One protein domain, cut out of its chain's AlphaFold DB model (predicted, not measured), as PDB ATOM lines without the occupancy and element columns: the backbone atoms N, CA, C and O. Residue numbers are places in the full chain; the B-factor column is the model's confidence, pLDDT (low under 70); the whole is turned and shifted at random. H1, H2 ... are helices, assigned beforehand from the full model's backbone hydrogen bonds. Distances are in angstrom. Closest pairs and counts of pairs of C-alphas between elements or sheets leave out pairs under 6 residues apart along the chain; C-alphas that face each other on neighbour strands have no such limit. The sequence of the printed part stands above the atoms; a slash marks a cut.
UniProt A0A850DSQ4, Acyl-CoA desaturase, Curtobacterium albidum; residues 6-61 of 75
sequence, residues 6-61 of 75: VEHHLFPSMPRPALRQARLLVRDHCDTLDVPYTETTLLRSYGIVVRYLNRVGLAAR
ATOM      1  N   VAL A   6      47.411 -28.413 -35.343       83.81
ATOM      2  CA  VAL A   6      48.365 -28.461 -36.452       83.81
ATOM      3  C   VAL A   6      48.720 -29.917 -36.751       83.81
ATOM      4  O   VAL A   6      48.520 -30.383 -37.865       83.81
ATOM      5  N   GLU A   7      49.110 -30.688 -35.737       89.25
ATOM      6  CA  GLU A   7      49.468 -32.102 -35.870       89.25
ATOM      7  C   GLU A   7      48.268 -32.959 -36.262       89.25
ATOM      8  O   GLU A   7      48.419 -33.903 -37.024       89.25
ATOM      9  N   HIS A   8      47.068 -32.640 -35.775       86.81
ATOM     10  CA  HIS A   8      45.857 -33.358 -36.159       86.81
ATOM     11  C   HIS A   8      45.508 -33.154 -37.638       86.81
ATOM     12  O   HIS A   8      44.990 -34.071 -38.266       86.81
ATOM     13  N   HIS A   9      45.796 -31.976 -38.200       87.56
ATOM     14  CA  HIS A   9      45.568 -31.698 -39.621       87.56
ATOM     15  C   HIS A   9      46.708 -32.236 -40.496       87.56
ATOM     16  O   HIS A   9      46.449 -32.697 -41.603       87.56
ATOM     17  N   LEU A  10      47.948 -32.236 -39.995       87.94
ATOM     18  CA  LEU A  10      49.098 -32.849 -40.670       87.94
ATOM     19  C   LEU A  10      49.030 -34.385 -40.661       87.94
ATOM     20  O   LEU A  10      49.435 -35.030 -41.623       87.94
ATOM     21  N   PHE A  11      48.500 -34.974 -39.587       91.06
ATOM     22  CA  PHE A  11      48.460 -36.417 -39.357       91.06
ATOM     23  C   PHE A  11      47.056 -36.883 -38.920       91.06
ATOM     24  O   PHE A  11      46.869 -37.319 -37.780       91.06
ATOM     25  N   PRO A  12      46.046 -36.840 -39.808       86.94
ATOM     26  CA  PRO A  12      44.647 -37.119 -39.458       86.94
ATOM     27  C   PRO A  12      44.408 -38.546 -38.945       86.94
ATOM     28  O   PRO A  12      43.552 -38.762 -38.089       86.94
ATOM     29  N   SER A  13      45.196 -39.514 -39.417       91.94
ATOM     30  CA  SER A  13      45.111 -40.917 -38.991       91.94
ATOM     31  C   SER A  13      45.911 -41.224 -37.717       91.94
ATOM     32  O   SER A  13      45.869 -42.353 -37.225       91.94
ATOM     33  N   MET A  14      46.670 -40.262 -37.178       91.06
ATOM     34  CA  MET A  14      47.517 -40.488 -36.007       91.06
ATOM     35  C   MET A  14      46.686 -40.505 -34.710       91.06
ATOM     36  O   MET A  14      45.906 -39.579 -34.455       91.06
ATOM     37  N   PRO A  15      46.886 -41.499 -33.823       87.69
ATOM     38  CA  PRO A  15      46.244 -41.518 -32.516       87.69
ATOM     39  C   PRO A  15      46.615 -40.295 -31.670       87.69
ATOM     40  O   PRO A  15      47.778 -39.903 -31.574       87.69
ATOM     41  N   ARG A  16      45.630 -39.738 -30.957       84.06
ATOM     42  CA  ARG A  16      45.792 -38.515 -30.146       84.06
ATOM     43  C   ARG A  16      46.955 -38.538 -29.138       84.06
ATOM     44  O   ARG A  16      47.590 -37.497 -28.992       84.06
ATOM     45  N   PRO A  17      47.279 -39.659 -28.458       86.44
ATOM     46  CA  PRO A  17      48.434 -39.707 -27.557       86.44
ATOM     47  C   PRO A  17      49.777 -39.466 -28.264       86.44
ATOM     48  O   PRO A  17      50.683 -38.878 -27.675       86.44
ATOM     49  N   ALA A  18      49.895 -39.872 -29.533       87.00
ATOM     50  CA  ALA A  18      51.113 -39.715 -30.326       87.00
ATOM     51  C   ALA A  18      51.303 -38.281 -30.855       87.00
ATOM     52  O   ALA A  18      52.438 -37.866 -31.092       87.00
ATOM     53  N   LEU A  19      50.231 -37.477 -30.933       87.12
ATOM     54  CA  LEU A  19      50.300 -36.080 -31.384       87.12
ATOM     55  C   LEU A  19      51.230 -35.217 -30.515       87.12
ATOM     56  O   LEU A  19      51.820 -34.257 -31.004       87.12
ATOM     57  N   ARG A  20      51.422 -35.575 -29.237       85.31
ATOM     58  CA  ARG A  20      52.371 -34.875 -28.359       85.31
ATOM     59  C   ARG A  20      53.817 -35.017 -28.830       85.31
ATOM     60  O   ARG A  20      54.570 -34.058 -28.710       85.31
ATOM     61  N   GLN A  21      54.188 -36.188 -29.341       88.56
ATOM     62  CA  GLN A  21      55.526 -36.426 -29.884       88.56
ATOM     63  C   GLN A  21      55.666 -35.790 -31.265       88.56
ATOM     64  O   GLN A  21      56.644 -35.092 -31.519       88.56
ATOM     65  N   ALA A  22      54.644 -35.941 -32.115       89.12
ATOM     66  CA  ALA A  22      54.609 -35.302 -33.427       89.12
ATOM     67  C   ALA A  22      54.790 -33.780 -33.331       89.12
ATOM     68  O   ALA A  22      55.547 -33.210 -34.102       89.12
ATOM     69  N   ARG A  23      54.189 -33.132 -32.328       88.88
ATOM     70  CA  ARG A  23      54.344 -31.690 -32.092       88.88
ATOM     71  C   ARG A  23      55.783 -31.246 -31.889       88.88
ATOM     72  O   ARG A  23      56.161 -30.185 -32.368       88.88
ATOM     73  N   LEU A  24      56.570 -32.015 -31.139       90.12
ATOM     74  CA  LEU A  24      57.967 -31.662 -30.891       90.12
ATOM     75  C   LEU A  24      58.752 -31.661 -32.205       90.12
ATOM     76  O   LEU A  24      59.488 -30.717 -32.462       90.12
ATOM     77  N   LEU A  25      58.509 -32.667 -33.050       91.44
ATOM     78  CA  LEU A  25      59.122 -32.787 -34.373       91.44
ATOM     79  C   LEU A  25      58.651 -31.689 -35.331       91.44
ATOM     80  O   LEU A  25      59.462 -31.094 -36.027       91.44
ATOM     81  N   VAL A  26      57.347 -31.397 -35.358       90.44
ATOM     82  CA  VAL A  26      56.782 -30.348 -36.217       90.44
ATOM     83  C   VAL A  26      57.336 -28.982 -35.826       90.44
ATOM     84  O   VAL A  26      57.700 -28.213 -36.707       90.44
ATOM     85  N   ARG A  27      57.447 -28.685 -34.525       89.94
ATOM     86  CA  ARG A  27      58.009 -27.411 -34.062       89.94
ATOM     87  C   ARG A  27      59.482 -27.272 -34.438       89.94
ATOM     88  O   ARG A  27      59.850 -26.244 -34.983       89.94
ATOM     89  N   ASP A  28      60.281 -28.311 -34.203       91.25
ATOM     90  CA  ASP A  28      61.700 -28.336 -34.584       91.25
ATOM     91  C   ASP A  28      61.871 -28.139 -36.100       91.25
ATOM     92  O   ASP A  28      62.668 -27.325 -36.555       91.25
ATOM     93  N   HIS A  29      61.028 -28.795 -36.901       92.12
ATOM     94  CA  HIS A  29      61.035 -28.626 -38.348       92.12
ATOM     95  C   HIS A  29      60.621 -27.213 -38.787       92.12
ATOM     96  O   HIS A  29      61.234 -26.641 -39.686       92.12
ATOM     97  N   CYS A  30      59.620 -26.618 -38.139       91.56
ATOM     98  CA  CYS A  30      59.251 -25.225 -38.375       91.56
ATOM     99  C   CYS A  30      60.407 -24.267 -38.050       91.56
ATOM    100  O   CYS A  30      60.676 -23.377 -38.853       91.56
ATOM    101  N   ASP A  31      61.132 -24.498 -36.950       91.81
ATOM    102  CA  ASP A  31      62.303 -23.702 -36.566       91.81
ATOM    103  C   ASP A  31      63.424 -23.814 -37.620       91.81
ATOM    104  O   ASP A  31      64.037 -22.811 -37.981       91.81
ATOM    105  N   THR A  32      63.649 -25.003 -38.199       94.06
ATOM    106  CA  THR A  32      64.646 -25.188 -39.278       94.06
ATOM    107  C   THR A  32      64.293 -24.473 -40.581       94.06
ATOM    108  O   THR A  32      65.183 -24.139 -41.360       94.06
ATOM    109  N   LEU A  33      63.002 -24.263 -40.832       93.31
ATOM    110  CA  LEU A  33      62.486 -23.650 -42.055       93.31
ATOM    111  C   LEU A  33      62.173 -22.158 -41.880       93.31
ATOM    112  O   LEU A  33      61.663 -21.543 -42.814       93.31
ATOM    113  N   ASP A  34      62.453 -21.594 -40.701       91.06
ATOM    114  CA  ASP A  34      62.079 -20.231 -40.308       91.06
ATOM    115  C   ASP A  34      60.570 -19.953 -40.497       91.06
ATOM    116  O   ASP A  34      60.129 -18.875 -40.900       91.06
ATOM    117  N   VAL A  35      59.745 -20.973 -40.227       88.94
ATOM    118  CA  VAL A  35      58.285 -20.897 -40.335       88.94
ATOM    119  C   VAL A  35      57.684 -20.671 -38.947       88.94
ATOM    120  O   VAL A  35      57.868 -21.502 -38.056       88.94
ATOM    121  N   PRO A  36      56.885 -19.608 -38.739       83.62
ATOM    122  CA  PRO A  36      56.250 -19.357 -37.453       83.62
ATOM    123  C   PRO A  36      55.277 -20.476 -37.057       83.62
ATOM    124  O   PRO A  36      54.192 -20.619 -37.626       83.62
ATOM    125  N   TYR A  37      55.619 -21.230 -36.016       83.00
ATOM    126  CA  TYR A  37      54.716 -22.209 -35.419       83.00
ATOM    127  C   TYR A  37      53.783 -21.522 -34.406       83.00
ATOM    128  O   TYR A  37      54.187 -21.153 -33.302       83.00
ATOM    129  N   THR A  38      52.511 -21.330 -34.776       75.44
ATOM    130  CA  THR A  38      51.512 -20.683 -33.908       75.44
ATOM    131  C   THR A  38      50.594 -21.712 -33.264       75.44
ATOM    132  O   THR A  38      49.802 -22.367 -33.936       75.44
ATOM    133  N   GLU A  39      50.610 -21.776 -31.936       69.12
ATOM    134  CA  GLU A  39      49.635 -22.539 -31.163       69.12
ATOM    135  C   GLU A  39      48.975 -21.665 -30.101       69.12
ATOM    136  O   GLU A  39      49.620 -20.888 -29.389       69.12
ATOM    137  N   THR A  40      47.662 -21.821 -29.951       62.75
ATOM    138  CA  THR A  40      46.942 -21.210 -28.834       62.75
ATOM    139  C   THR A  40      46.921 -22.195 -27.674       62.75
ATOM    140  O   THR A  40      46.357 -23.280 -27.778       62.75
ATOM    141  N   THR A  41      47.519 -21.819 -26.544       65.94
ATOM    142  CA  THR A  41      47.477 -22.650 -25.336       65.94
ATOM    143  C   THR A  41      46.049 -22.747 -24.794       65.94
ATOM    144  O   THR A  41      45.292 -21.776 -24.845       65.94
ATOM    145  N   LEU A  42      45.682 -23.895 -24.212       62.62
ATOM    146  CA  LEU A  42      44.371 -24.087 -23.570       62.62
ATOM    147  C   LEU A  42      44.008 -22.959 -22.600       62.62
ATOM    148  O   LEU A  42      42.875 -22.491 -22.611       62.62
ATOM    149  N   LEU A  43      44.973 -22.505 -21.795       64.44
ATOM    150  CA  LEU A  43      44.789 -21.407 -20.846       64.44
ATOM    151  C   LEU A  43      44.440 -20.093 -21.551       64.44
ATOM    152  O   LEU A  43      43.540 -19.381 -21.111       64.44
ATOM    153  N   ARG A  44      45.106 -19.784 -22.672       69.25
ATOM    154  CA  ARG A  44      44.818 -18.589 -23.474       69.25
ATOM    155  C   ARG A  44      43.415 -18.661 -24.068       69.25
ATOM    156  O   ARG A  44      42.676 -17.684 -23.968       69.25
ATOM    157  N   SER A  45      43.025 -19.815 -24.607       66.81
ATOM    158  CA  SER A  45      41.677 -20.051 -25.137       66.81
ATOM    159  C   SER A  45      40.606 -19.924 -24.060       66.81
ATOM    160  O   SER A  45      39.602 -19.245 -24.261       66.81
ATOM    161  N   TYR A  46      40.840 -20.517 -22.890       71.81
ATOM    162  CA  TYR A  46      39.923 -20.433 -21.759       71.81
ATOM    163  C   TYR A  46      39.792 -18.988 -21.263       71.81
ATOM    164  O   TYR A  46      38.687 -18.494 -21.065       71.81
ATOM    165  N   GLY A  47      40.907 -18.257 -21.177       82.19
ATOM    166  CA  GLY A  47      40.913 -16.835 -20.841       82.19
ATOM    167  C   GLY A  47      40.215 -15.949 -21.877       82.19
ATOM    168  O   GLY A  47      39.688 -14.898 -21.515       82.19
ATOM    169  N   ILE A  48      40.190 -16.325 -23.160       81.75
ATOM    170  CA  ILE A  48      39.396 -15.628 -24.187       81.75
ATOM    171  C   ILE A  48      37.902 -15.870 -23.949       81.75
ATOM    172  O   ILE A  48      37.141 -14.905 -23.891       81.75
ATOM    173  N   VAL A  49      37.492 -17.125 -23.741       82.56
ATOM    174  CA  VAL A  49      36.088 -17.488 -23.490       82.56
ATOM    175  C   VAL A  49      35.566 -16.824 -22.217       82.56
ATOM    176  O   VAL A  49      34.532 -16.167 -22.258       82.56
ATOM    177  N   VAL A  50      36.303 -16.914 -21.107       83.69
ATOM    178  CA  VAL A  50      35.922 -16.287 -19.830       83.69
ATOM    179  C   VAL A  50      35.824 -14.768 -19.965       83.69
ATOM    180  O   VAL A  50      34.853 -14.176 -19.500       83.69
ATOM    181  N   ARG A  51      36.776 -14.110 -20.644       83.69
ATOM    182  CA  ARG A  51      36.690 -12.661 -20.904       83.69
ATOM    183  C   ARG A  51      35.476 -12.295 -21.748       83.69
ATOM    184  O   ARG A  51      34.846 -11.278 -21.470       83.69
ATOM    185  N   TYR A  52      35.153 -13.096 -22.760       81.94
ATOM    186  CA  TYR A  52      33.977 -12.868 -23.590       81.94
ATOM    187  C   TYR A  52      32.685 -13.024 -22.782       81.94
ATOM    188  O   TYR A  52      31.861 -12.115 -22.797       81.94
ATOM    189  N   LEU A  53      32.555 -14.108 -22.010       82.81
ATOM    190  CA  LEU A  53      31.420 -14.344 -21.114       82.81
ATOM    191  C   LEU A  53      31.274 -13.235 -20.069       82.81
ATOM    192  O   LEU A  53      30.167 -12.768 -19.842       82.81
ATOM    193  N   ASN A  54      32.375 -12.747 -19.493       82.25
ATOM    194  CA  ASN A  54      32.339 -11.598 -18.590       82.25
ATOM    195  C   ASN A  54      31.888 -10.325 -19.314       82.25
ATOM    196  O   ASN A  54      31.077  -9.582 -18.777       82.25
ATOM    197  N   ARG A  55      32.356 -10.068 -20.542       77.75
ATOM    198  CA  ARG A  55      31.937  -8.894 -21.322       77.75
ATOM    199  C   ARG A  55      30.436  -8.910 -21.613       77.75
ATOM    200  O   ARG A  55      29.769  -7.915 -21.353       77.75
ATOM    201  N   VAL A  56      29.906 -10.014 -22.144       78.75
ATOM    202  CA  VAL A  56      28.479 -10.106 -22.505       78.75
ATOM    203  C   VAL A  56      27.585 -10.307 -21.282       78.75
ATOM    204  O   VAL A  56      26.510  -9.727 -21.216       78.75
ATOM    205  N   GLY A  57      28.040 -11.061 -20.280       66.75
ATOM    206  CA  GLY A  57      27.305 -11.311 -19.039       66.75
ATOM    207  C   GLY A  57      27.212 -10.080 -18.136       66.75
ATOM    208  O   GLY A  57      26.199  -9.888 -17.472       66.75
ATOM    209  N   LEU A  58      28.222  -9.201 -18.144       60.12
ATOM    210  CA  LEU A  58      28.138  -7.897 -17.477       60.12
ATOM    211  C   LEU A  58      27.282  -6.897 -18.264       60.12
ATOM    212  O   LEU A  58      26.605  -6.082 -17.644       60.12
ATOM    213  N   ALA A  59      27.274  -6.973 -19.600       58.75
ATOM    214  CA  ALA A  59      26.391  -6.162 -20.442       58.75
ATOM    215  C   ALA A  59      24.911  -6.586 -20.331       58.75
ATOM    216  O   ALA A  59      24.027  -5.750 -20.463       58.75
ATOM    217  N   ALA A  60      24.643  -7.861 -20.036       55.22
ATOM    218  CA  ALA A  60      23.305  -8.433 -19.871       55.22
ATOM    219  C   ALA A  60      22.830  -8.479 -18.405       55.22
ATOM    220  O   ALA A  60      22.000  -9.314 -18.050       55.22
ATOM    221  N   ARG A  61      23.363  -7.609 -17.532       57.16
ATOM    222  CA  ARG A  61      23.085  -7.629 -16.082       57.16
ATOM    223  C   ARG A  61      21.633  -7.380 -15.682       57.16
ATOM    224  O   ARG A  61      21.321  -7.529 -14.506       57.16
TER     225      ARG A  61
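AT A GLANCE: This is residues 6 to 61 of the 75 residues of the protein "Acyl-CoA desaturase" of Curtobacterium albidum (UniProt A0A850DSQ4). A long helix, H3, sticks out as a free arm from a small body, which is made of the short helix H1, the longer helix H2 beside it and the loops that join them. Residues 40 to 61 stand free and make much of the length; without them the body is 34 residues spanning 28 by 15 by 14 A. The printed part has 56 residues with three named helices, in the order H1, H2, H3, and no named strand; the class is all helix. The whole is extended, with a radius of gyration of the C-alphas of 16.6 A, and its outline is flat, spanning 49 by 27 by 15 A.

HOW THE PARTS SIT: Begin at H1, residues 6 to 10, and look across to H2, residues 19 to 32. The two touch, with 5 pairs of C-alphas within 8 A; their closest C-alphas, those of Glu 7 and Leu 19, are 6.1 A apart. Go on to H3, residues 42 to 59, which touches no helix: it is apart from H1 and from H2. In H1 and H3 every O i to N i+4 pair is within hydrogen-bond range; in H2 it is 9 of 10.

IN THESE COORDINATES: Find C-alpha 6 at (48.365, -28.461, -36.452), where H1 begins; it ends at Leu 10. H2 runs from Leu 19 to C-alpha 32 at (64.646, -25.188, -39.278), 19.7 A from first to last C-alpha. H3 runs 25.6 A from Leu 42 to C-alpha 59 at (26.391, -6.162, -20.442).

THE WHOLE: The two C-alphas farthest apart, those of Thr 32 and Arg 61, are 50.7 A apart. The printed part has no cut. The links H1 to H2, with 8 residues, and H2 to H3, with 9, are short. In the B-factor column, the mean pLDDT of the printed part is 81.5, and residues 39 to 45 and 57 to 61 are under 70.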